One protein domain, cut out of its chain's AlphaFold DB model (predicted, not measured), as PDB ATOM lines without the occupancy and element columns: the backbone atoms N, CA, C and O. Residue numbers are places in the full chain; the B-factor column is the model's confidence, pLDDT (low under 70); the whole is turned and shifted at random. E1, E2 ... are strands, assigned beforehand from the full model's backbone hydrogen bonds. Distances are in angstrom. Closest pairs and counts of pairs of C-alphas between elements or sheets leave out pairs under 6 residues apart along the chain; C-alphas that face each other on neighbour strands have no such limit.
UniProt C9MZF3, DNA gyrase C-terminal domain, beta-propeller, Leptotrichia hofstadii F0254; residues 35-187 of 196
ATOM      1  N   VAL A  35      17.752 -37.403 -22.410       97.38
ATOM      2  CA  VAL A  35      18.509 -36.910 -23.552       97.38
ATOM      3  C   VAL A  35      17.657 -37.059 -24.796       97.38
ATOM      4  O   VAL A  35      17.263 -38.170 -25.162       97.38
ATOM      5  N   PHE A  36      17.421 -35.947 -25.480       98.25
ATOM      6  CA  PHE A  36      16.905 -35.920 -26.839       98.25
ATOM      7  C   PHE A  36      18.047 -35.672 -27.821       98.25
ATOM      8  O   PHE A  36      18.890 -34.809 -27.596       98.25
ATOM      9  N   ALA A  37      18.063 -36.387 -28.941       98.25
ATOM     10  CA  ALA A  37      18.974 -36.101 -30.042       98.25
ATOM     11  C   ALA A  37      18.292 -36.356 -31.382       98.25
ATOM     12  O   ALA A  37      17.517 -37.307 -31.512       98.25
ATOM     13  N   ALA A  38      18.614 -35.546 -32.387       98.31
ATOM     14  CA  ALA A  38      18.141 -35.744 -33.747       98.31
ATOM     15  C   ALA A  38      19.280 -35.768 -34.758       98.31
ATOM     16  O   ALA A  38      20.357 -35.192 -34.588       98.31
ATOM     17  N   THR A  39      18.990 -36.466 -35.840       98.38
ATOM     18  CA  THR A  39      19.902 -36.745 -36.934       98.38
ATOM     19  C   THR A  39      19.559 -35.922 -38.165       98.38
ATOM     20  O   THR A  39      18.412 -35.505 -38.371       98.38
ATOM     21  N   ARG A  40      20.551 -35.745 -39.032       97.94
ATOM     22  CA  ARG A  40      20.438 -35.018 -40.294       97.94
ATOM     23  C   ARG A  40      19.380 -35.614 -41.223       97.94
ATOM     24  O   ARG A  40      18.723 -34.873 -41.959       97.94
ATOM     25  N   ASN A  41      19.197 -36.936 -41.197       98.00
ATOM     26  CA  ASN A  41      18.237 -37.639 -42.050       98.00
ATOM     27  C   ASN A  41      16.836 -37.797 -41.439       98.00
ATOM     28  O   ASN A  41      16.014 -38.519 -42.004       98.00
ATOM     29  N   GLY A  42      16.508 -37.098 -40.349       97.81
ATOM     30  CA  GLY A  42      15.122 -37.032 -39.878       97.81
ATOM     31  C   GLY A  42      14.727 -38.116 -38.888       97.81
ATOM     32  O   GLY A  42      13.537 -38.390 -38.742       97.81
ATOM     33  N   ILE A  43      15.691 -38.703 -38.183       98.38
ATOM     34  CA  ILE A  43      15.465 -39.606 -37.049       98.38
ATOM     35  C   ILE A  43      15.795 -38.888 -35.741       98.38
ATOM     36  O   ILE A  43      16.783 -38.160 -35.678       98.38
ATOM     37  N   ALA A  44      15.006 -39.120 -34.696       98.44
ATOM     38  CA  ALA A  44      15.288 -38.667 -33.338       98.44
ATOM     39  C   ALA A  44      15.256 -39.820 -32.334       98.44
ATOM     40  O   ALA A  44      14.594 -40.836 -32.552       98.44
ATOM     41  N   ILE A  45      15.952 -39.655 -31.218       98.62
ATOM     42  CA  ILE A  45      15.900 -40.549 -30.065       98.62
ATOM     43  C   ILE A  45      15.660 -39.727 -28.800       98.62
ATOM     44  O   ILE A  45      16.134 -38.598 -28.698       98.62
ATOM     45  N   ARG A  46      14.934 -40.312 -27.849       98.19
ATOM     46  CA  ARG A  46      14.777 -39.806 -26.484       98.19
ATOM     47  C   ARG A  46      15.019 -40.971 -25.532       98.19
ATOM     48  O   ARG A  46      14.372 -42.009 -25.700       98.19
ATOM     49  N   PHE A  47      15.956 -40.845 -24.604       98.00
ATOM     50  CA  PHE A  47      16.285 -41.892 -23.629       98.00
ATOM     51  C   PHE A  47      16.627 -41.274 -22.270       98.00
ATOM     52  O   PHE A  47      17.002 -40.107 -22.205       98.00
ATOM     53  N   SER A  48      16.491 -42.045 -21.192       96.81
ATOM     54  CA  SER A  48      16.776 -41.561 -19.834       96.81
ATOM     55  C   SER A  48      18.282 -41.503 -19.568       96.81
ATOM     56  O   SER A  48      19.022 -42.398 -19.981       96.81
ATOM     57  N   GLU A  49      18.732 -40.495 -18.817       95.69
ATOM     58  CA  GLU A  49      20.099 -40.414 -18.293       95.69
ATOM     59  C   GLU A  49      20.496 -41.688 -17.527       95.69
ATOM     60  O   GLU A  49      21.649 -42.104 -17.615       95.69
ATOM     61  N   LYS A  50      19.541 -42.379 -16.879       94.75
ATOM     62  CA  LYS A  50      19.739 -43.676 -16.191       94.75
ATOM     63  C   LYS A  50      20.467 -44.716 -17.044       94.75
ATOM     64  O   LYS A  50      21.214 -45.538 -16.517       94.75
ATOM     65  N   ASP A  51      20.284 -44.675 -18.363       93.88
ATOM     66  CA  ASP A  51      20.915 -45.612 -19.296       93.88
ATOM     67  C   ASP A  51      22.403 -45.291 -19.564       93.88
ATOM     68  O   ASP A  51      23.091 -46.033 -20.286       93.88
ATOM     69  N   VAL A  52      22.913 -44.178 -19.029       93.62
ATOM     70  CA  VAL A  52      24.279 -43.676 -19.187       93.62
ATOM     71  C   VAL A  52      25.001 -43.728 -17.846       93.62
ATOM     72  O   VAL A  52      24.739 -42.965 -16.927       93.62
ATOM     73  N   ARG A  53      25.999 -44.605 -17.745       90.50
ATOM     74  CA  ARG A  53      26.895 -44.626 -16.583       90.50
ATOM     75  C   ARG A  53      27.844 -43.426 -16.591       90.50
ATOM     76  O   ARG A  53      28.386 -43.075 -17.643       90.50
ATOM     77  N   SER A  54      28.147 -42.884 -15.415       89.50
ATOM     78  CA  SER A  54      29.219 -41.899 -15.247       89.50
ATOM     79  C   SER A  54      30.580 -42.504 -15.607       89.50
ATOM     80  O   SER A  54      30.872 -43.662 -15.297       89.50
ATOM     81  N   MET A  55      31.428 -41.729 -16.283       90.25
ATOM     82  CA  MET A  55      32.757 -42.156 -16.730       90.25
ATOM     83  C   MET A  55      33.767 -41.018 -16.572       90.25
ATOM     84  O   MET A  55      33.411 -39.844 -16.627       90.25
ATOM     85  N   GLY A  56      35.043 -41.366 -16.393       87.19
ATOM     86  CA  GLY A  56      36.125 -40.383 -16.368       87.19
ATOM     87  C   GLY A  56      36.443 -39.816 -17.757       87.19
ATOM     88  O   GLY A  56      36.128 -40.417 -18.782       87.19
ATOM     89  N   THR A  57      37.165 -38.696 -17.797       86.12
ATOM     90  CA  THR A  57      37.475 -37.928 -19.022       86.12
ATOM     91  C   THR A  57      38.349 -38.653 -20.057       86.12
ATOM     92  O   THR A  57      38.549 -38.153 -21.162       86.12
ATOM     93  N   GLY A  58      38.914 -39.814 -19.710       87.25
ATOM     94  CA  GLY A  58      39.651 -40.676 -20.640       87.25
ATOM     95  C   GLY A  58      38.761 -41.591 -21.489       87.25
ATOM     96  O   GLY A  58      39.259 -42.228 -22.415       87.25
ATOM     97  N   ALA A  59      37.464 -41.682 -21.178       89.81
ATOM     98  CA  ALA A  59      36.523 -42.521 -21.907       89.81
ATOM     99  C   ALA A  59      36.101 -41.888 -23.245       89.81
ATOM    100  O   ALA A  59      36.069 -40.667 -23.392       89.81
ATOM    101  N   ALA A  60      35.731 -42.741 -24.205       91.69
ATOM    102  CA  ALA A  60      35.125 -42.326 -25.476       91.69
ATOM    103  C   ALA A  60      33.594 -42.148 -25.389       91.69
ATOM    104  O   ALA A  60      32.957 -41.728 -26.346       91.69
ATOM    105  N   GLY A  61      32.992 -42.483 -24.243       92.75
ATOM    106  CA  GLY A  61      31.546 -42.432 -24.037       92.75
ATOM    107  C   GLY A  61      30.828 -43.749 -24.348       92.75
ATOM    108  O   GLY A  61      31.433 -44.818 -24.447       92.75
ATOM    109  N   VAL A  62      29.502 -43.669 -24.454       94.38
ATOM    110  CA  VAL A  62      28.611 -44.777 -24.829       94.38
ATOM    111  C   VAL A  62      27.714 -44.347 -25.987       94.38
ATOM    112  O   VAL A  62      27.391 -43.172 -26.136       94.38
ATOM    113  N   LYS A  63      27.279 -45.304 -26.810       96.25
ATOM    114  CA  LYS A  63      26.438 -45.025 -27.984       96.25
ATOM    115  C   LYS A  63      25.079 -44.434 -27.584       96.25
ATOM    116  O   LYS A  63      24.293 -45.136 -26.958       96.25
ATOM    117  N   GLY A  64      24.767 -43.207 -27.995       96.88
ATOM    118  CA  GLY A  64      23.448 -42.593 -27.777       96.88
ATOM    119  C   GLY A  64      22.367 -43.122 -28.726       96.88
ATOM    120  O   GLY A  64      21.311 -43.549 -28.278       96.88
ATOM    121  N   ILE A  65      22.657 -43.174 -30.029       98.06
ATOM    122  CA  ILE A  65      21.754 -43.649 -31.091       98.06
ATOM    123  C   ILE A  65      22.518 -44.552 -32.064       98.06
ATOM    124  O   ILE A  65      23.711 -44.365 -32.298       98.06
ATOM    125  N   THR A  66      21.841 -45.537 -32.653       97.88
ATOM    126  CA  THR A  66      22.363 -46.252 -33.822       97.88
ATOM    127  C   THR A  66      22.028 -45.467 -35.087       97.88
ATOM    128  O   THR A  66      20.881 -45.471 -35.538       97.88
ATOM    129  N   LEU A  67      23.045 -44.813 -35.652       96.62
ATOM    130  CA  LEU A  67      22.970 -44.137 -36.946       96.62
ATOM    131  C   LEU A  67      22.853 -45.166 -38.081       96.62
ATOM    132  O   LEU A  67      23.357 -46.287 -37.977       96.62
ATOM    133  N   ARG A  68      22.146 -44.794 -39.150       92.94
ATOM    134  CA  ARG A  68      22.018 -45.583 -40.384       92.94
ATOM    135  C   ARG A  68      22.624 -44.785 -41.525       92.94
ATOM    136  O   ARG A  68      22.570 -43.561 -41.491       92.94
ATOM    137  N   ASP A  69      23.143 -45.470 -42.537       88.69
ATOM    138  CA  ASP A  69      23.800 -44.824 -43.676       88.69
ATOM    139  C   ASP A  69      24.902 -43.847 -43.205       88.69
ATOM    140  O   ASP A  69      25.505 -44.040 -42.150       88.69
ATOM    141  N   LYS A  70      25.170 -42.785 -43.970       90.69
ATOM    142  CA  LYS A  70      26.099 -41.700 -43.601       90.69
ATOM    143  C   LYS A  70      25.396 -40.582 -42.815       90.69
ATOM    144  O   LYS A  70      25.586 -39.400 -43.101       90.69
ATOM    145  N   ASP A  71      24.483 -40.952 -41.920       96.69
ATOM    146  CA  ASP A  71      23.753 -39.996 -41.085       96.69
ATOM    147  C   ASP A  71      24.624 -39.462 -39.944       96.69
ATOM    148  O   ASP A  71      25.609 -40.085 -39.557       96.69
ATOM    149  N   LYS A  72      24.251 -38.306 -39.398       96.75
ATOM    150  CA  LYS A  72      24.976 -37.650 -38.306       96.75
ATOM    151  C   LYS A  72      24.034 -36.903 -37.377       96.75
ATOM    152  O   LYS A  72      22.945 -36.515 -37.795       96.75
ATOM    153  N   ILE A  73      24.451 -36.691 -36.131       97.75
ATOM    154  CA  ILE A  73      23.725 -35.830 -35.190       97.75
ATOM    155  C   ILE A  73      23.812 -34.379 -35.668       97.75
ATOM    156  O   ILE A  73      24.868 -33.930 -36.103       97.75
ATOM    157  N   VAL A  74      22.693 -33.663 -35.594       97.25
ATOM    158  CA  VAL A  74      22.611 -32.229 -35.934       97.25
ATOM    159  C   VAL A  74      22.144 -31.374 -34.766       97.25
ATOM    160  O   VAL A  74      22.350 -30.172 -34.780       97.25
ATOM    161  N   GLY A  75      21.564 -31.989 -33.738       96.62
ATOM    162  CA  GLY A  75      21.211 -31.299 -32.508       96.62
ATOM    163  C   GLY A  75      20.814 -32.280 -31.416       96.62
ATOM    164  O   GLY A  75      20.433 -33.427 -31.680       96.62
ATOM    165  N   ALA A  76      20.923 -31.818 -30.180       97.50
ATOM    166  CA  ALA A  76      20.515 -32.538 -28.989       97.50
ATOM    167  C   ALA A  76      20.019 -31.551 -27.927       97.50
ATOM    168  O   ALA A  76      20.228 -30.343 -28.039       97.50
ATOM    169  N   ALA A  77      19.316 -32.071 -26.928       96.50
ATOM    170  CA  ALA A  77      18.812 -31.310 -25.798       96.50
ATOM    171  C   ALA A  77      18.737 -32.204 -24.559       96.50
ATOM    172  O   ALA A  77      18.420 -33.392 -24.668       96.50
ATOM    173  N   ILE A  78      18.995 -31.617 -23.393       96.56
ATOM    174  CA  ILE A  78      18.639 -32.209 -22.105       96.56
ATOM    175  C   ILE A  78      17.224 -31.764 -21.748       96.56
ATOM    176  O   ILE A  78      16.885 -30.589 -21.886       96.56
ATOM    177  N   ILE A  79      16.412 -32.719 -21.315       95.94
ATOM    178  CA  ILE A  79      15.082 -32.499 -20.760       95.94
ATOM    179  C   ILE A  79      15.198 -32.850 -19.283       95.94
ATOM    180  O   ILE A  79      15.453 -34.007 -18.954       95.94
ATOM    181  N   ASN A  80      15.070 -31.858 -18.410       92.94
ATOM    182  CA  ASN A  80      15.140 -32.064 -16.965       92.94
ATOM    183  C   ASN A  80      13.735 -32.025 -16.344       92.94
ATOM    184  O   ASN A  80      12.764 -31.629 -16.993       92.94
ATOM    185  N   SER A  81      13.630 -32.433 -15.082       83.94
ATOM    186  CA  SER A  81      12.356 -32.501 -14.357       83.94
ATOM    187  C   SER A  81      11.718 -31.140 -14.053       83.94
ATOM    188  O   SER A  81      10.545 -31.095 -13.695       83.94
ATOM    189  N   GLU A  82      12.469 -30.043 -14.160       85.44
ATOM    190  CA  GLU A  82      11.965 -28.682 -13.926       85.44
ATOM    191  C   GLU A  82      11.219 -28.131 -15.150       85.44
ATOM    192  O   GLU A  82      10.420 -27.202 -15.039       85.44
ATOM    193  N   MET A  83      11.448 -28.714 -16.331       88.25
ATOM    194  CA  MET A  83      10.747 -28.344 -17.554       88.25
ATOM    195  C   MET A  83       9.316 -28.887 -17.557       88.25
ATOM    196  O   MET A  83       9.080 -30.086 -17.397       88.25
ATOM    197  N   ASN A  84       8.344 -28.024 -17.863       90.31
ATOM    198  CA  ASN A  84       6.987 -28.477 -18.145       90.31
ATOM    199  C   ASN A  84       6.924 -29.147 -19.529       90.31
ATOM    200  O   ASN A  84       6.807 -28.483 -20.560       90.31
ATOM    201  N   ASN A  85       6.969 -30.482 -19.553       86.69
ATOM    202  CA  ASN A  85       6.945 -31.278 -20.783       86.69
ATOM    203  C   ASN A  85       5.761 -30.968 -21.720       86.69
ATOM    204  O   ASN A  85       5.901 -31.159 -22.933       86.69
ATOM    205  N   ASP A  86       4.628 -30.494 -21.197       90.56
ATOM    206  CA  ASP A  86       3.447 -30.157 -22.002       90.56
ATOM    207  C   ASP A  86       3.592 -28.824 -22.755       90.56
ATOM    208  O   ASP A  86       2.976 -28.625 -23.809       90.56
ATOM    209  N   GLU A  87       4.457 -27.937 -22.267       92.31
ATOM    210  CA  GLU A  87       4.793 -26.659 -22.904       92.31
ATOM    211  C   GLU A  87       5.965 -26.791 -23.886       92.31
ATOM    212  O   GLU A  87       6.122 -25.980 -24.807       92.31
ATOM    213  N   MET A  88       6.768 -27.845 -23.741       95.62
ATOM    214  CA  MET A  88       7.958 -28.052 -24.554       95.62
ATOM    215  C   MET A  88       7.634 -28.594 -25.944       95.62
ATOM    216  O   MET A  88       6.873 -29.550 -26.153       95.62
ATOM    217  N   ARG A  89       8.292 -28.003 -26.939       97.81
ATOM    218  CA  ARG A  89       8.217 -28.428 -28.335       97.81
ATOM    219  C   ARG A  89       9.619 -28.628 -28.887       97.81
ATOM    220  O   ARG A  89      10.532 -27.862 -28.603       97.81
ATOM    221  N   ILE A  90       9.776 -29.637 -29.735       98.38
ATOM    222  CA  ILE A  90      10.967 -29.805 -30.563       98.38
ATOM    223  C   ILE A  90      10.764 -29.001 -31.840       98.38
ATOM    224  O   ILE A  90       9.939 -29.359 -32.688       98.38
ATOM    225  N   LEU A  91      11.518 -27.918 -31.973       98.50
ATOM    226  CA  LEU A  91      11.705 -27.217 -33.230       98.50
ATOM    227  C   LEU A  91      12.641 -28.036 -34.119       98.50
ATOM    228  O   LEU A  91      13.698 -28.474 -33.680       98.50
ATOM    229  N   THR A  92      12.265 -28.231 -35.376       98.62
ATOM    230  CA  THR A  92      13.112 -28.829 -36.412       98.62
ATOM    231  C   THR A  92      13.163 -27.892 -37.604       98.62
ATOM    232  O   THR A  92      12.104 -27.512 -38.106       98.62
ATOM    233  N   ILE A  93      14.371 -27.558 -38.063       98.38
ATOM    234  CA  ILE A  93      14.615 -26.696 -39.224       98.38
ATOM    235  C   ILE A  93      15.434 -27.455 -40.270       98.38
ATOM    236  O   ILE A  93      16.363 -28.194 -39.934       98.38
ATOM    237  N   THR A  94      15.100 -27.273 -41.544       98.38
ATOM    238  CA  THR A  94      15.780 -27.907 -42.675       98.38
ATOM    239  C   THR A  94      16.509 -26.896 -43.558       98.38
ATOM    240  O   THR A  94      16.245 -25.694 -43.510       98.38
ATOM    241  N   GLU A  95      17.430 -27.393 -44.385       97.38
ATOM    242  CA  GLU A  95      18.331 -26.568 -45.203       97.38
ATOM    243  C   GLU A  95      17.597 -25.711 -46.248       97.38
ATOM    244  O   GLU A  95      18.054 -24.617 -46.561       97.38
ATOM    245  N   GLU A  96      16.414 -26.137 -46.702       97.31
ATOM    246  CA  GLU A  96      15.581 -25.396 -47.665       97.31
ATOM    247  C   GLU A  96      14.597 -24.407 -46.998       97.31
ATOM    248  O   GLU A  96      13.627 -23.954 -47.616       97.31
ATOM    249  N   GLY A  97      14.797 -24.091 -45.712       96.44
ATOM    250  CA  GLY A  97      13.988 -23.110 -44.981       96.44
ATOM    251  C   GLY A  97      12.610 -23.616 -44.544       96.44
ATOM    252  O   GLY A  97      11.711 -22.812 -44.268       96.44
ATOM    253  N   TYR A  98      12.422 -24.937 -44.474       97.75
ATOM    254  CA  TYR A  98      11.241 -25.536 -43.856       97.75
ATOM    255  C   TYR A  98      11.475 -25.754 -42.369       97.75
ATOM    256  O   TYR A  98      12.592 -26.009 -41.921       97.75
ATOM    257  N   GLY A  99      10.398 -25.720 -41.600       97.75
ATOM    258  CA  GLY A  99      10.454 -26.174 -40.229       97.75
ATOM    259  C   GLY A  99       9.099 -26.443 -39.616       97.75
ATOM    260  O   GLY A  99       8.041 -26.264 -40.226       97.75
ATOM    261  N   LYS A 100       9.161 -26.961 -38.397       98.44
ATOM    262  CA  LYS A 100       7.999 -27.332 -37.597       98.44
ATOM    263  C   LYS A 100       8.346 -27.356 -36.126       98.44
ATOM    264  O   LYS A 100       9.490 -27.617 -35.761       98.44
ATOM    265  N   ARG A 101       7.322 -27.182 -35.302       98.44
ATOM    266  CA  ARG A 101       7.343 -27.528 -33.885       98.44
ATOM    267  C   ARG A 101       6.545 -28.806 -33.687       98.44
ATOM    268  O   ARG A 101       5.482 -28.968 -34.275       98.44
ATOM    269  N   THR A 102       7.030 -29.709 -32.854       98.50
ATOM    270  CA  THR A 102       6.300 -30.929 -32.495       98.50
ATOM    271  C   THR A 102       6.318 -31.081 -30.988       98.50
ATOM    272  O   THR A 102       7.367 -30.884 -30.380       98.50
ATOM    273  N   LYS A 103       5.175 -31.413 -30.379       98.12
ATOM    274  CA  LYS A 103       5.081 -31.560 -28.920       98.12
ATOM    275  C   LYS A 103       6.095 -32.586 -28.424       98.12
ATOM    276  O   LYS A 103       6.247 -33.645 -29.040       98.12
ATOM    277  N   LEU A 104       6.763 -32.293 -27.311       97.56
ATOM    278  CA  LEU A 104       7.745 -33.208 -26.736       97.56
ATOM    279  C   LEU A 104       7.117 -34.567 -26.380       97.56
ATOM    280  O   LEU A 104       7.733 -35.610 -26.602       97.56
ATOM    281  N   SER A 105       5.863 -34.563 -25.925       96.06
ATOM    282  CA  SER A 105       5.079 -35.767 -25.616       96.06
ATOM    283  C   SER A 105       4.879 -36.715 -26.802       96.06
ATOM    284  O   SER A 105       4.680 -37.911 -26.595       96.06
ATOM    285  N   GLU A 106       5.006 -36.250 -28.052       97.69
ATOM    286  CA  GLU A 106       5.008 -37.174 -29.185       97.69
ATOM    287  C   GLU A 106       6.257 -38.060 -29.166       97.69
ATOM    288  O   GLU A 106       6.175 -39.229 -29.538       97.69
ATOM    289  N   TYR A 107       7.407 -37.570 -28.703       97.75
ATOM    290  CA  TYR A 107       8.653 -38.332 -28.633       97.75
ATOM    291  C   TYR A 107       8.678 -39.215 -27.388       97.75
ATOM    292  O   TYR A 107       9.172 -38.826 -26.333       97.75
ATOM    293  N   ARG A 108       8.147 -40.433 -27.531       96.31
ATOM    294  CA  ARG A 108       8.221 -41.467 -26.495       96.31
ATOM    295  C   ARG A 108       9.666 -41.772 -26.101       96.31
ATOM    296  O   ARG A 108      10.558 -41.766 -26.953       96.31
ATOM    297  N   LEU A 109       9.852 -42.151 -24.841       96.69
ATOM    298  CA  LEU A 109      11.099 -42.743 -24.378       96.69
ATOM    299  C   LEU A 109      11.395 -44.054 -25.118       96.69
ATOM    300  O   LEU A 109      10.512 -44.858 -25.440       96.69
ATOM    301  N   THR A 110      12.672 -44.241 -25.411       96.75
ATOM    302  CA  THR A 110      13.246 -45.408 -26.075       96.75
ATOM    303  C   THR A 110      14.554 -45.770 -25.388       96.75
ATOM    304  O   THR A 110      15.170 -44.918 -24.756       96.75
ATOM    305  N   SER A 111      15.001 -47.015 -25.523       96.19
ATOM    306  CA  SER A 111      16.288 -47.430 -24.963       96.19
ATOM    307  C   SER A 111      17.452 -46.718 -25.651       96.19
ATOM    308  O   SER A 111      17.490 -46.624 -26.889       96.19
ATOM    309  N   ARG A 112      18.440 -46.288 -24.859       97.50
ATOM    310  CA  ARG A 112      19.704 -45.753 -25.380       97.50
ATOM    311  C   ARG A 112      20.349 -46.719 -26.382       97.50
ATOM    312  O   ARG A 112      20.369 -47.933 -26.200       97.50
ATOM    313  N   GLY A 113      20.914 -46.173 -27.456       97.50
ATOM    314  CA  GLY A 113      21.554 -46.932 -28.533       97.50
ATOM    315  C   GLY A 113      20.568 -47.506 -29.552       97.50
ATOM    316  O   GLY A 113      20.998 -48.115 -30.533       97.50
ATOM    317  N   GLY A 114      19.263 -47.290 -29.368       97.56
ATOM    318  CA  GLY A 114      18.228 -47.674 -30.322       97.56
ATOM    319  C   GLY A 114      18.344 -46.953 -31.670       97.56
ATOM    320  O   GLY A 114      19.143 -46.038 -31.856       97.56
ATOM    321  N   LYS A 115      17.516 -47.360 -32.639       96.81
ATOM    322  CA  LYS A 115      17.506 -46.769 -33.990       96.81
ATOM    323  C   LYS A 115      16.660 -45.491 -34.117       96.81
ATOM    324  O   LYS A 115      16.436 -45.053 -35.243       96.81
ATOM    325  N   GLY A 116      16.138 -44.968 -33.007       97.31
ATOM    326  CA  GLY A 116      15.253 -43.805 -32.974       97.31
ATOM    327  C   GLY A 116      13.895 -43.999 -33.665       97.31
ATOM    328  O   GLY A 116      13.516 -45.097 -34.082       97.31
ATOM    329  N   ILE A 117      13.159 -42.898 -33.761       97.88
ATOM    330  CA  ILE A 117      11.842 -42.754 -34.387       97.88
ATOM    331  C   ILE A 117      11.871 -41.584 -35.376       97.88
ATOM    332  O   ILE A 117      12.775 -40.753 -35.335       97.88
ATOM    333  N   ILE A 118      10.890 -41.510 -36.276       98.06
ATOM    334  CA  ILE A 118      10.809 -40.417 -37.254       98.06
ATOM    335  C   ILE A 118      10.674 -39.078 -36.517       98.06
ATOM    336  O   ILE A 118       9.839 -38.943 -35.624       98.06
ATOM    337  N   ASN A 119      11.494 -38.108 -36.915       98.31
ATOM    338  CA  ASN A 119      11.465 -36.713 -36.483       98.31
ATOM    339  C   ASN A 119      10.863 -35.798 -37.552       98.31
ATOM    340  O   ASN A 119      10.140 -34.869 -37.214       98.31
ATOM    341  N   ALA A 120      11.166 -36.048 -38.828       97.94
ATOM    342  CA  ALA A 120      10.615 -35.307 -39.958       97.94
ATOM    343  C   ALA A 120      10.621 -36.175 -41.218       97.94
ATOM    344  O   ALA A 120      11.562 -36.935 -41.452       97.94
ATOM    345  N   LYS A 121       9.592 -36.034 -42.059       97.38
ATOM    346  CA  LYS A 121       9.584 -36.656 -43.388       97.38
ATOM    347  C   LYS A 121      10.299 -35.747 -44.384       97.38
ATOM    348  O   LYS A 121       9.752 -34.740 -44.822       97.38
ATOM    349  N   LEU A 122      11.518 -36.123 -44.748       97.56
ATOM    350  CA  LEU A 122      12.347 -35.346 -45.664       97.56
ATOM    351  C   LEU A 122      12.053 -35.703 -47.124       97.56
ATOM    352  O   LEU A 122      11.724 -36.843 -47.449       97.56
ATOM    353  N   ASN A 123      12.157 -34.710 -47.998       96.62
ATOM    354  CA  ASN A 123      12.064 -34.843 -49.450       96.62
ATOM    355  C   ASN A 123      12.913 -33.751 -50.116       96.62
ATOM    356  O   ASN A 123      13.453 -32.880 -49.432       96.62
ATOM    357  N   ASP A 124      12.982 -33.761 -51.444       95.06
ATOM    358  CA  ASP A 124      13.814 -32.824 -52.206       95.06
ATOM    359  C   ASP A 124      13.466 -31.350 -51.952       95.06
ATOM    360  O   ASP A 124      14.336 -30.494 -52.038       95.06
ATOM    361  N   LYS A 125      12.215 -31.033 -51.579       94.88
ATOM    362  CA  LYS A 125      11.800 -29.651 -51.282       94.88
ATOM    363  C   LYS A 125      12.216 -29.182 -49.896       94.88
ATOM    364  O   LYS A 125      12.329 -27.980 -49.694       94.88
ATOM    365  N   THR A 126      12.341 -30.091 -48.928       96.62
ATOM    366  CA  THR A 126      12.772 -29.733 -47.567       96.62
ATOM    367  C   THR A 126      14.282 -29.779 -47.429       96.62
ATOM    368  O   THR A 126      14.834 -29.098 -46.569       96.62
ATOM    369  N   GLY A 127      14.940 -30.631 -48.217       97.06
ATOM    370  CA  GLY A 127      16.311 -31.029 -47.956       97.06
ATOM    371  C   GLY A 127      16.435 -31.721 -46.597       97.06
ATOM    372  O   GLY A 127      15.484 -32.336 -46.096       97.06
ATOM    373  N   LYS A 128      17.627 -31.643 -46.017       97.88
ATOM    374  CA  LYS A 128      18.032 -32.302 -44.770       97.88
ATOM    375  C   LYS A 128      17.870 -31.395 -43.553       97.88
ATOM    376  O   LYS A 128      17.798 -30.178 -43.692       97.88
ATOM    377  N   ILE A 129      17.809 -31.988 -42.359       98.44
ATOM    378  CA  ILE A 129      17.730 -31.218 -41.109       98.44
ATOM    379  C   ILE A 129      19.066 -30.518 -40.868       98.44
ATOM    380  O   ILE A 129      20.123 -31.139 -40.996       98.44
ATOM    381  N   VAL A 130      18.996 -29.237 -40.518       97.88
ATOM    382  CA  VAL A 130      20.154 -28.419 -40.135       97.88
ATOM    383  C   VAL A 130      20.294 -28.376 -38.625       97.88
ATOM    384  O   VAL A 130      21.405 -28.497 -38.129       97.88
ATOM    385  N   ASP A 131      19.180 -28.246 -37.903       97.56
ATOM    386  CA  ASP A 131      19.206 -28.144 -36.448       97.56
ATOM    387  C   ASP A 131      17.871 -28.572 -35.819       97.56
ATOM    388  O   ASP A 131      16.803 -28.524 -36.453       97.56
ATOM    389  N   VAL A 132      17.943 -28.971 -34.550       97.88
ATOM    390  CA  VAL A 132      16.797 -29.190 -33.671       97.88
ATOM    391  C   VAL A 132      17.014 -28.506 -32.330       97.88
ATOM    392  O   VAL A 132      18.100 -28.559 -31.760       97.88
ATOM    393  N   LYS A 133      15.962 -27.895 -31.787       96.94
ATOM    394  CA  LYS A 133      16.026 -27.222 -30.483       96.94
ATOM    395  C   LYS A 133      14.768 -27.477 -29.674       96.94
ATOM    396  O   LYS A 133      13.680 -27.565 -30.238       96.94
ATOM    397  N   ILE A 134      14.918 -27.564 -28.355       96.44
ATOM    398  CA  ILE A 134      13.776 -27.484 -27.445       96.44
ATOM    399  C   ILE A 134      13.387 -26.014 -27.275       96.44
ATOM    400  O   ILE A 134      14.242 -25.163 -26.996       96.44
ATOM    401  N   VAL A 135      12.113 -25.722 -27.520       96.75
ATOM    402  CA  VAL A 135      11.554 -24.371 -27.480       96.75
ATOM    403  C   VAL A 135      10.251 -24.334 -26.684       96.75
ATOM    404  O   VAL A 135       9.474 -25.297 -26.719       96.75
ATOM    405  N   THR A 136      10.004 -23.212 -26.017       95.25
ATOM    406  CA  THR A 136       8.703 -22.834 -25.443       95.25
ATOM    407  C   THR A 136       7.966 -21.887 -26.396       95.25
ATOM    408  O   THR A 136       8.381 -21.705 -27.538       95.25
ATOM    409  N   GLU A 137       6.834 -21.317 -25.983       93.56
ATOM    410  CA  GLU A 137       6.112 -20.320 -26.792       93.56
ATOM    411  C   GLU A 137       6.731 -18.917 -26.727       93.56
ATOM    412  O   GLU A 137       6.461 -18.109 -27.613       93.56
ATOM    413  N   ASN A 138       7.593 -18.653 -25.740       93.38
ATOM    414  CA  ASN A 138       8.239 -17.350 -25.538       93.38
ATOM    415  C   ASN A 138       9.586 -17.242 -26.267       93.38
ATOM    416  O   ASN A 138      10.159 -16.165 -26.368       93.38
ATOM    417  N   ASP A 139      10.106 -18.357 -26.784       95.69
ATOM    418  CA  ASP A 139      11.368 -18.354 -27.513       95.69
ATOM    419  C   ASP A 139      11.225 -17.679 -28.894       95.69
ATOM    420  O   ASP A 139      10.206 -17.753 -29.593       95.69
ATOM    421  N   GLU A 140      12.326 -17.106 -29.356       96.81
ATOM    422  CA  GLU A 140      12.516 -16.708 -30.742       96.81
ATOM    423  C   GLU A 140      13.644 -17.511 -31.384       96.81
ATOM    424  O   GLU A 140      14.458 -18.168 -30.727       96.81
ATOM    425  N   ILE A 141      13.698 -17.466 -32.710       96.69
ATOM    426  CA  ILE A 141      14.778 -18.072 -33.476       96.69
ATOM    427  C   ILE A 141      15.349 -17.107 -34.490       96.69
ATOM    428  O   ILE A 141      14.636 -16.313 -35.101       96.69
ATOM    429  N   MET A 142      16.649 -17.240 -34.705       97.19
ATOM    430  CA  MET A 142      17.373 -16.584 -35.774       97.19
ATOM    431  C   MET A 142      17.880 -17.637 -36.757       97.19
ATOM    432  O   MET A 142      18.621 -18.548 -36.385       97.19
ATOM    433  N   LEU A 143      17.449 -17.513 -38.007       96.94
ATOM    434  CA  LEU A 143      17.873 -18.336 -39.134       96.94
ATOM    435  C   LEU A 143      18.962 -17.598 -39.903       96.94
ATOM    436  O   LEU A 143      18.784 -16.424 -40.224       96.94
ATOM    437  N   ILE A 144      20.061 -18.288 -40.206       96.88
ATOM    438  CA  ILE A 144      21.211 -17.721 -40.919       96.88
ATOM    439  C   ILE A 144      21.461 -18.559 -42.171       96.88
ATOM    440  O   ILE A 144      21.619 -19.781 -42.070       96.88
ATOM    441  N   THR A 145      21.484 -17.927 -43.347       96.75
ATOM    442  CA  THR A 145      21.808 -18.610 -44.610       96.75
ATOM    443  C   THR A 145      23.311 -18.710 -44.843       96.75
ATOM    444  O   THR A 145      24.102 -18.001 -44.221       96.75
ATOM    445  N   SER A 146      23.711 -19.582 -45.769       96.25
ATOM    446  CA  SER A 146      25.099 -19.731 -46.223       96.25
ATOM    447  C   SER A 146      25.709 -18.440 -46.776       96.25
ATOM    448  O   SER A 146      26.919 -18.273 -46.695       96.25
ATOM    449  N   GLU A 147      24.883 -17.519 -47.277       94.44
ATOM    450  CA  GLU A 147      25.311 -16.214 -47.809       94.44
ATOM    451  C   GLU A 147      25.138 -15.079 -46.788       94.44
ATOM    452  O   GLU A 147      25.246 -13.901 -47.121       94.44
ATOM    453  N   GLY A 148      24.850 -15.414 -45.527       92.00
ATOM    454  CA  GLY A 148      24.779 -14.440 -44.442       92.00
ATOM    455  C   GLY A 148      23.466 -13.663 -44.355       92.00
ATOM    456  O   GLY A 148      23.419 -12.656 -43.656       92.00
ATOM    457  N   THR A 149      22.383 -14.110 -45.001       93.38
ATOM    458  CA  THR A 149      21.050 -13.537 -44.748       93.38
ATOM    459  C   THR A 149      20.554 -13.990 -43.377       93.38
ATOM    460  O   THR A 149      20.530 -15.190 -43.099       93.38
ATOM    461  N   LEU A 150      20.109 -13.048 -42.539       94.38
ATOM    462  CA  LEU A 150      19.555 -13.330 -41.213       94.38
ATOM    463  C   LEU A 150      18.057 -13.021 -41.155       94.38
ATOM    464  O   LEU A 150      17.615 -11.971 -41.622       94.38
ATOM    465  N   ILE A 151      17.284 -13.908 -40.530       93.88
ATOM    466  CA  ILE A 151      15.872 -13.675 -40.197       93.88
ATOM    467  C   ILE A 151      15.632 -14.059 -38.742       93.88
ATOM    468  O   ILE A 151      15.816 -15.219 -38.377       93.88
ATOM    469  N   ARG A 152      15.169 -13.101 -37.931       95.38
ATOM    470  CA  ARG A 152      14.654 -13.338 -36.577       95.38
ATOM    471  C   ARG A 152      13.135 -13.473 -36.625       95.38
ATOM    472  O   ARG A 152      12.466 -12.686 -37.290       95.38
ATOM    473  N   THR A 153      12.588 -14.479 -35.953       94.50
ATOM    474  CA  THR A 153      11.141 -14.678 -35.862       94.50
ATOM    475  C   THR A 153      10.764 -15.407 -34.580       94.50
ATOM    476  O   THR A 153      11.494 -16.289 -34.125       94.50
ATOM    477  N   SER A 154       9.597 -15.082 -34.023       96.50
ATOM    478  CA  SER A 154       9.017 -15.865 -32.934       96.50
ATOM    479  C   SER A 154       8.779 -17.305 -33.374       96.50
ATOM    480  O   SER A 154       8.278 -17.569 -34.475       96.50
ATOM    481  N   VAL A 155       9.066 -18.252 -32.479       96.69
ATOM    482  CA  VAL A 155       8.743 -19.667 -32.694       96.69
ATOM    483  C   VAL A 155       7.247 -19.885 -32.919       96.69
ATOM    484  O   VAL A 155       6.871 -20.870 -33.553       96.69
ATOM    485  N   ASN A 156       6.387 -18.956 -32.485       95.94
ATOM    486  CA  ASN A 156       4.942 -19.018 -32.700       95.94
ATOM    487  C   ASN A 156       4.530 -18.938 -34.171       95.94
ATOM    488  O   ASN A 156       3.514 -19.523 -34.544       95.94
ATOM    489  N   ASN A 157       5.372 -18.354 -35.024       94.75
ATOM    490  CA  ASN A 157       5.167 -18.348 -36.472       94.75
ATOM    491  C   ASN A 157       5.468 -19.709 -37.126       94.75
ATOM    492  O   ASN A 157       5.155 -19.924 -38.296       94.75
ATOM    493  N   VAL A 158       6.059 -20.651 -36.385       97.25
ATOM    494  CA  VAL A 158       6.329 -22.011 -36.855       97.25
ATOM    495  C   VAL A 158       5.185 -22.936 -36.449       97.25
ATOM    496  O   VAL A 158       4.864 -23.082 -35.267       97.25
ATOM    497  N   SER A 159       4.572 -23.618 -37.417       97.88
ATOM    498  CA  SER A 159       3.411 -24.474 -37.157       97.88
ATOM    499  C   SER A 159       3.727 -25.641 -36.217       97.88
ATOM    500  O   SER A 159       4.761 -26.306 -36.348       97.88
ATOM    501  N   VAL A 160       2.796 -25.918 -35.299       98.06
ATOM    502  CA  VAL A 160       2.822 -27.117 -34.454       98.06
ATOM    503  C   VAL A 160       2.187 -28.271 -35.222       98.06
ATOM    504  O   VAL A 160       0.982 -28.274 -35.451       98.06
ATOM    505  N   ILE A 161       2.996 -29.238 -35.645       97.88
ATOM    506  CA  ILE A 161       2.550 -30.398 -36.422       97.88
ATOM    507  C   ILE A 161       3.315 -31.659 -36.011       97.88
ATOM    508  O   ILE A 161       4.419 -31.594 -35.463       97.88
ATOM    509  N   GLY A 162       2.730 -32.818 -36.307       98.00
ATOM    510  CA  GLY A 162       3.252 -34.109 -35.869       98.00
ATOM    511  C   GLY A 162       4.630 -34.471 -36.432       98.00
ATOM    512  O   GLY A 162       5.131 -33.904 -37.412       98.00
ATOM    513  N   ARG A 163       5.253 -35.479 -35.819       97.94
ATOM    514  CA  ARG A 163       6.606 -35.949 -36.186       97.94
ATOM    515  C   ARG A 163       6.769 -36.347 -37.651       97.94
ATOM    516  O   ARG A 163       7.734 -35.957 -38.293       97.94
ATOM    517  N   SER A 164       5.819 -37.098 -38.200       96.88
ATOM    518  CA  SER A 164       5.914 -37.635 -39.568       96.88
ATOM    519  C   SER A 164       5.616 -36.607 -40.666       96.88
ATOM    520  O   SER A 164       5.594 -36.963 -41.843       96.88
ATOM    521  N   ALA A 165       5.368 -35.345 -40.305       97.50
ATOM    522  CA  ALA A 165       5.163 -34.263 -41.255       97.50
ATOM    523  C   ALA A 165       6.495 -33.647 -41.715       97.50
ATOM    524  O   ALA A 165       7.511 -33.707 -41.018       97.50
ATOM    525  N   SER A 166       6.476 -33.030 -42.894       96.44
ATOM    526  CA  SER A 166       7.650 -32.387 -43.497       96.44
ATOM    527  C   SER A 166       7.929 -30.981 -42.951       96.44
ATOM    528  O   SER A 166       9.039 -30.482 -43.092       96.44
ATOM    529  N   GLY A 167       6.936 -30.335 -42.334       96.25
ATOM    530  CA  GLY A 167       7.014 -28.925 -41.948       96.25
ATOM    531  C   GLY A 167       6.404 -27.976 -42.971       96.25
ATOM    532  O   GLY A 167       5.961 -28.383 -44.047       96.25
ATOM    533  N   VAL A 168       6.380 -26.698 -42.605       96.62
ATOM    534  CA  VAL A 168       5.955 -25.584 -43.459       96.62
ATOM    535  C   VAL A 168       7.158 -24.708 -43.782       96.62
ATOM    536  O   VAL A 168       8.161 -24.731 -43.071       96.62
ATOM    537  N   ARG A 169       7.082 -23.941 -44.868       95.69
ATOM    538  CA  ARG A 169       8.151 -23.011 -45.233       95.69
ATOM    539  C   ARG A 169       8.125 -21.814 -44.283       95.69
ATOM    540  O   ARG A 169       7.129 -21.101 -44.253       95.69
ATOM    541  N   ILE A 170       9.214 -21.602 -43.547       94.56
ATOM    542  CA  ILE A 170       9.398 -20.469 -42.625       94.56
ATOM    543  C   ILE A 170      10.195 -19.363 -43.320       94.56
ATOM    544  O   ILE A 170       9.903 -18.183 -43.172       94.56
ATOM    545  N   MET A 171      11.180 -19.757 -44.129       91.94
ATOM    546  CA  MET A 171      12.034 -18.850 -44.882       91.94
ATOM    547  C   MET A 171      12.125 -19.312 -46.332       91.94
ATOM    548  O   MET A 171      12.284 -20.495 -46.623       91.94
ATOM    549  N   LYS A 172      12.036 -18.368 -47.270       91.00
ATOM    550  CA  LYS A 172      12.369 -18.642 -48.668       91.00
ATOM    551  C   LYS A 172      13.861 -18.402 -48.865       91.00
ATOM    552  O   LYS A 172      14.279 -17.251 -48.942       91.00
ATOM    553  N   VAL A 173      14.623 -19.479 -49.003       90.00
ATOM    554  CA  VAL A 173      15.996 -19.409 -49.509       90.00
ATOM    555  C   VAL A 173      15.976 -19.139 -51.025       90.00
ATOM    556  O   VAL A 173      15.041 -19.553 -51.724       90.00
ATOM    557  N   ARG A 174      16.926 -18.348 -51.533       86.94
ATOM    558  CA  ARG A 174      17.048 -17.959 -52.957       86.94
ATOM    559  C   ARG A 174      18.400 -18.428 -53.491       86.94
ATOM    560  O   ARG A 174      19.233 -18.810 -52.698       86.94
ATOM    561  N   ASN A 175      18.624 -18.399 -54.805       82.94
ATOM    562  CA  ASN A 175      19.964 -18.539 -55.403       82.94
ATOM    563  C   ASN A 175      20.798 -19.752 -54.919       82.94
ATOM    564  O   ASN A 175      22.005 -19.629 -54.760       82.94
ATOM    565  N   ASN A 176      20.172 -20.913 -54.683       85.50
ATOM    566  CA  ASN A 176      20.804 -22.101 -54.075       85.50
ATOM    567  C   ASN A 176      21.381 -21.898 -52.657       85.50
ATOM    568  O   ASN A 176      22.085 -22.777 -52.157       85.50
ATOM    569  N   GLU A 177      21.061 -20.790 -51.991       93.88
ATOM    570  CA  GLU A 177      21.338 -20.603 -50.573       93.88
ATOM    571  C   GLU A 177      20.646 -21.674 -49.743       93.88
ATOM    572  O   GLU A 177      19.556 -22.146 -50.073       93.88
ATOM    573  N   LYS A 178      21.262 -22.000 -48.612       96.25
ATOM    574  CA  LYS A 178      20.701 -22.920 -47.628       96.25
ATOM    575  C   LYS A 178      20.742 -22.299 -46.252       96.25
ATOM    576  O   LYS A 178      21.612 -21.479 -45.969       96.25
ATOM    577  N   ILE A 179      19.835 -22.721 -45.378       97.12
ATOM    578  CA  ILE A 179      19.990 -22.467 -43.946       97.12
ATOM    579  C   ILE A 179      21.276 -23.161 -43.492       97.12
ATOM    580  O   ILE A 179      21.426 -24.370 -43.659       97.12
ATOM    581  N   ALA A 180      22.201 -22.382 -42.943       95.81
ATOM    582  CA  ALA A 180      23.488 -22.853 -42.449       95.81
ATOM    583  C   ALA A 180      23.486 -23.005 -40.923       95.81
ATOM    584  O   ALA A 180      24.136 -23.904 -40.399       95.81
ATOM    585  N   SER A 181      22.748 -22.146 -40.213       95.06
ATOM    586  CA  SER A 181      22.687 -22.164 -38.752       95.06
ATOM    587  C   SER A 181      21.339 -21.675 -38.227       95.06
ATOM    588  O   SER A 181      20.638 -20.893 -38.877       95.06
ATOM    589  N   VAL A 182      20.991 -22.153 -37.032       96.75
ATOM    590  CA  VAL A 182      19.804 -21.757 -36.278       96.75
ATOM    591  C   VAL A 182      20.232 -21.420 -34.856       96.75
ATOM    592  O   VAL A 182      20.859 -22.222 -34.162       96.75
ATOM    593  N   VAL A 183      19.853 -20.239 -34.389       96.44
ATOM    594  CA  VAL A 183      20.115 -19.784 -33.020       96.44
ATOM    595  C   VAL A 183      18.781 -19.628 -32.308       96.44
ATOM    596  O   VAL A 183      17.850 -19.058 -32.870       96.44
ATOM    597  N   LYS A 184      18.677 -20.166 -31.089       95.56
ATOM    598  CA  LYS A 184      17.540 -19.898 -30.205       95.56
ATOM    599  C   LYS A 184      17.860 -18.657 -29.396       95.56
ATOM    600  O   LYS A 184      18.958 -18.558 -28.857       95.56
ATOM    601  N   ILE A 185      16.903 -17.750 -29.335       94.50
ATOM    602  CA  ILE A 185      16.955 -16.549 -28.520       94.50
ATOM    603  C   ILE A 185      15.882 -16.747 -27.458       94.50
ATOM    604  O   ILE A 185      14.704 -16.873 -27.783       94.50
ATOM    605  N   THR A 186      16.311 -16.848 -26.210       87.19
ATOM    606  CA  THR A 186      15.419 -16.921 -25.054       87.19
ATOM    607  C   THR A 186      15.381 -15.528 -24.440       87.19
ATOM    608  O   THR A 186      16.399 -14.834 -24.476       87.19
ATOM    609  N   GLU A 187      14.226 -15.088 -23.941       68.81
ATOM    610  CA  GLU A 187      14.163 -13.843 -23.173       68.81
ATOM    611  C   GLU A 187      15.130 -13.953 -21.989       68.81
ATOM    612  O   GLU A 187      15.099 -14.933 -21.238       68.81
TER     613      GLU A 187
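Overview. This is residues 35 to 187 of the 196 residues of the protein "DNA gyrase C-terminal domain, beta-propeller" of Leptotrichia hofstadii F0254 (UniProt C9MZF3). With little regular structure, three small antiparallel sheets, E2-E1-E3, E5-E4-E6 and E8-E7-E9, form a stack, face to face in turn, with long loops around them. The 153 printed residues include nine named strands, E1 to E9 in order, and no named helix: all strand, with 55 residues in named elements. The whole is compact, radius of gyration of the C-alphas 15.5 A, spanning 46 by 34 by 30 A; residues 54 to 60 stick out.

Arrangement. E1, residues 35 to 39, and E2, 43 to 48, form a hairpin, N 37 and O 45 2.9 A apart, within hydrogen-bond range. E3, 73 to 79, is E1's other neighbour, N 36 and O 77 at 2.9 A. E4, 89 to 94, and E5, 98 to 103, form a hairpin, N 92 and O 100 at 2.9 A; E6, 129 to 135, has N 133 3.0 A from O 91 of E4. E7, 140 to 145, and E8, 150 to 154, form a hairpin, N 143 and O 151 at 2.8 A; E9, 179 to 185, has O 183 2.8 A from N 142 of E7. The closest C-alphas of E3 and E6, Gly 75 and Val 132, are 5.0 A apart.

Along the chain. E1 begins at C-alpha 35 (18.509, -36.910, -23.552); E9, 16.8 A long, ends at C-alpha 185 (16.955, -16.549, -28.520).

Size, cuts and confidence. The printed part has no cut. Links E2 to E3, E5 to E6 and E8 to E9 are long. Residue 187 has pLDDT under 70.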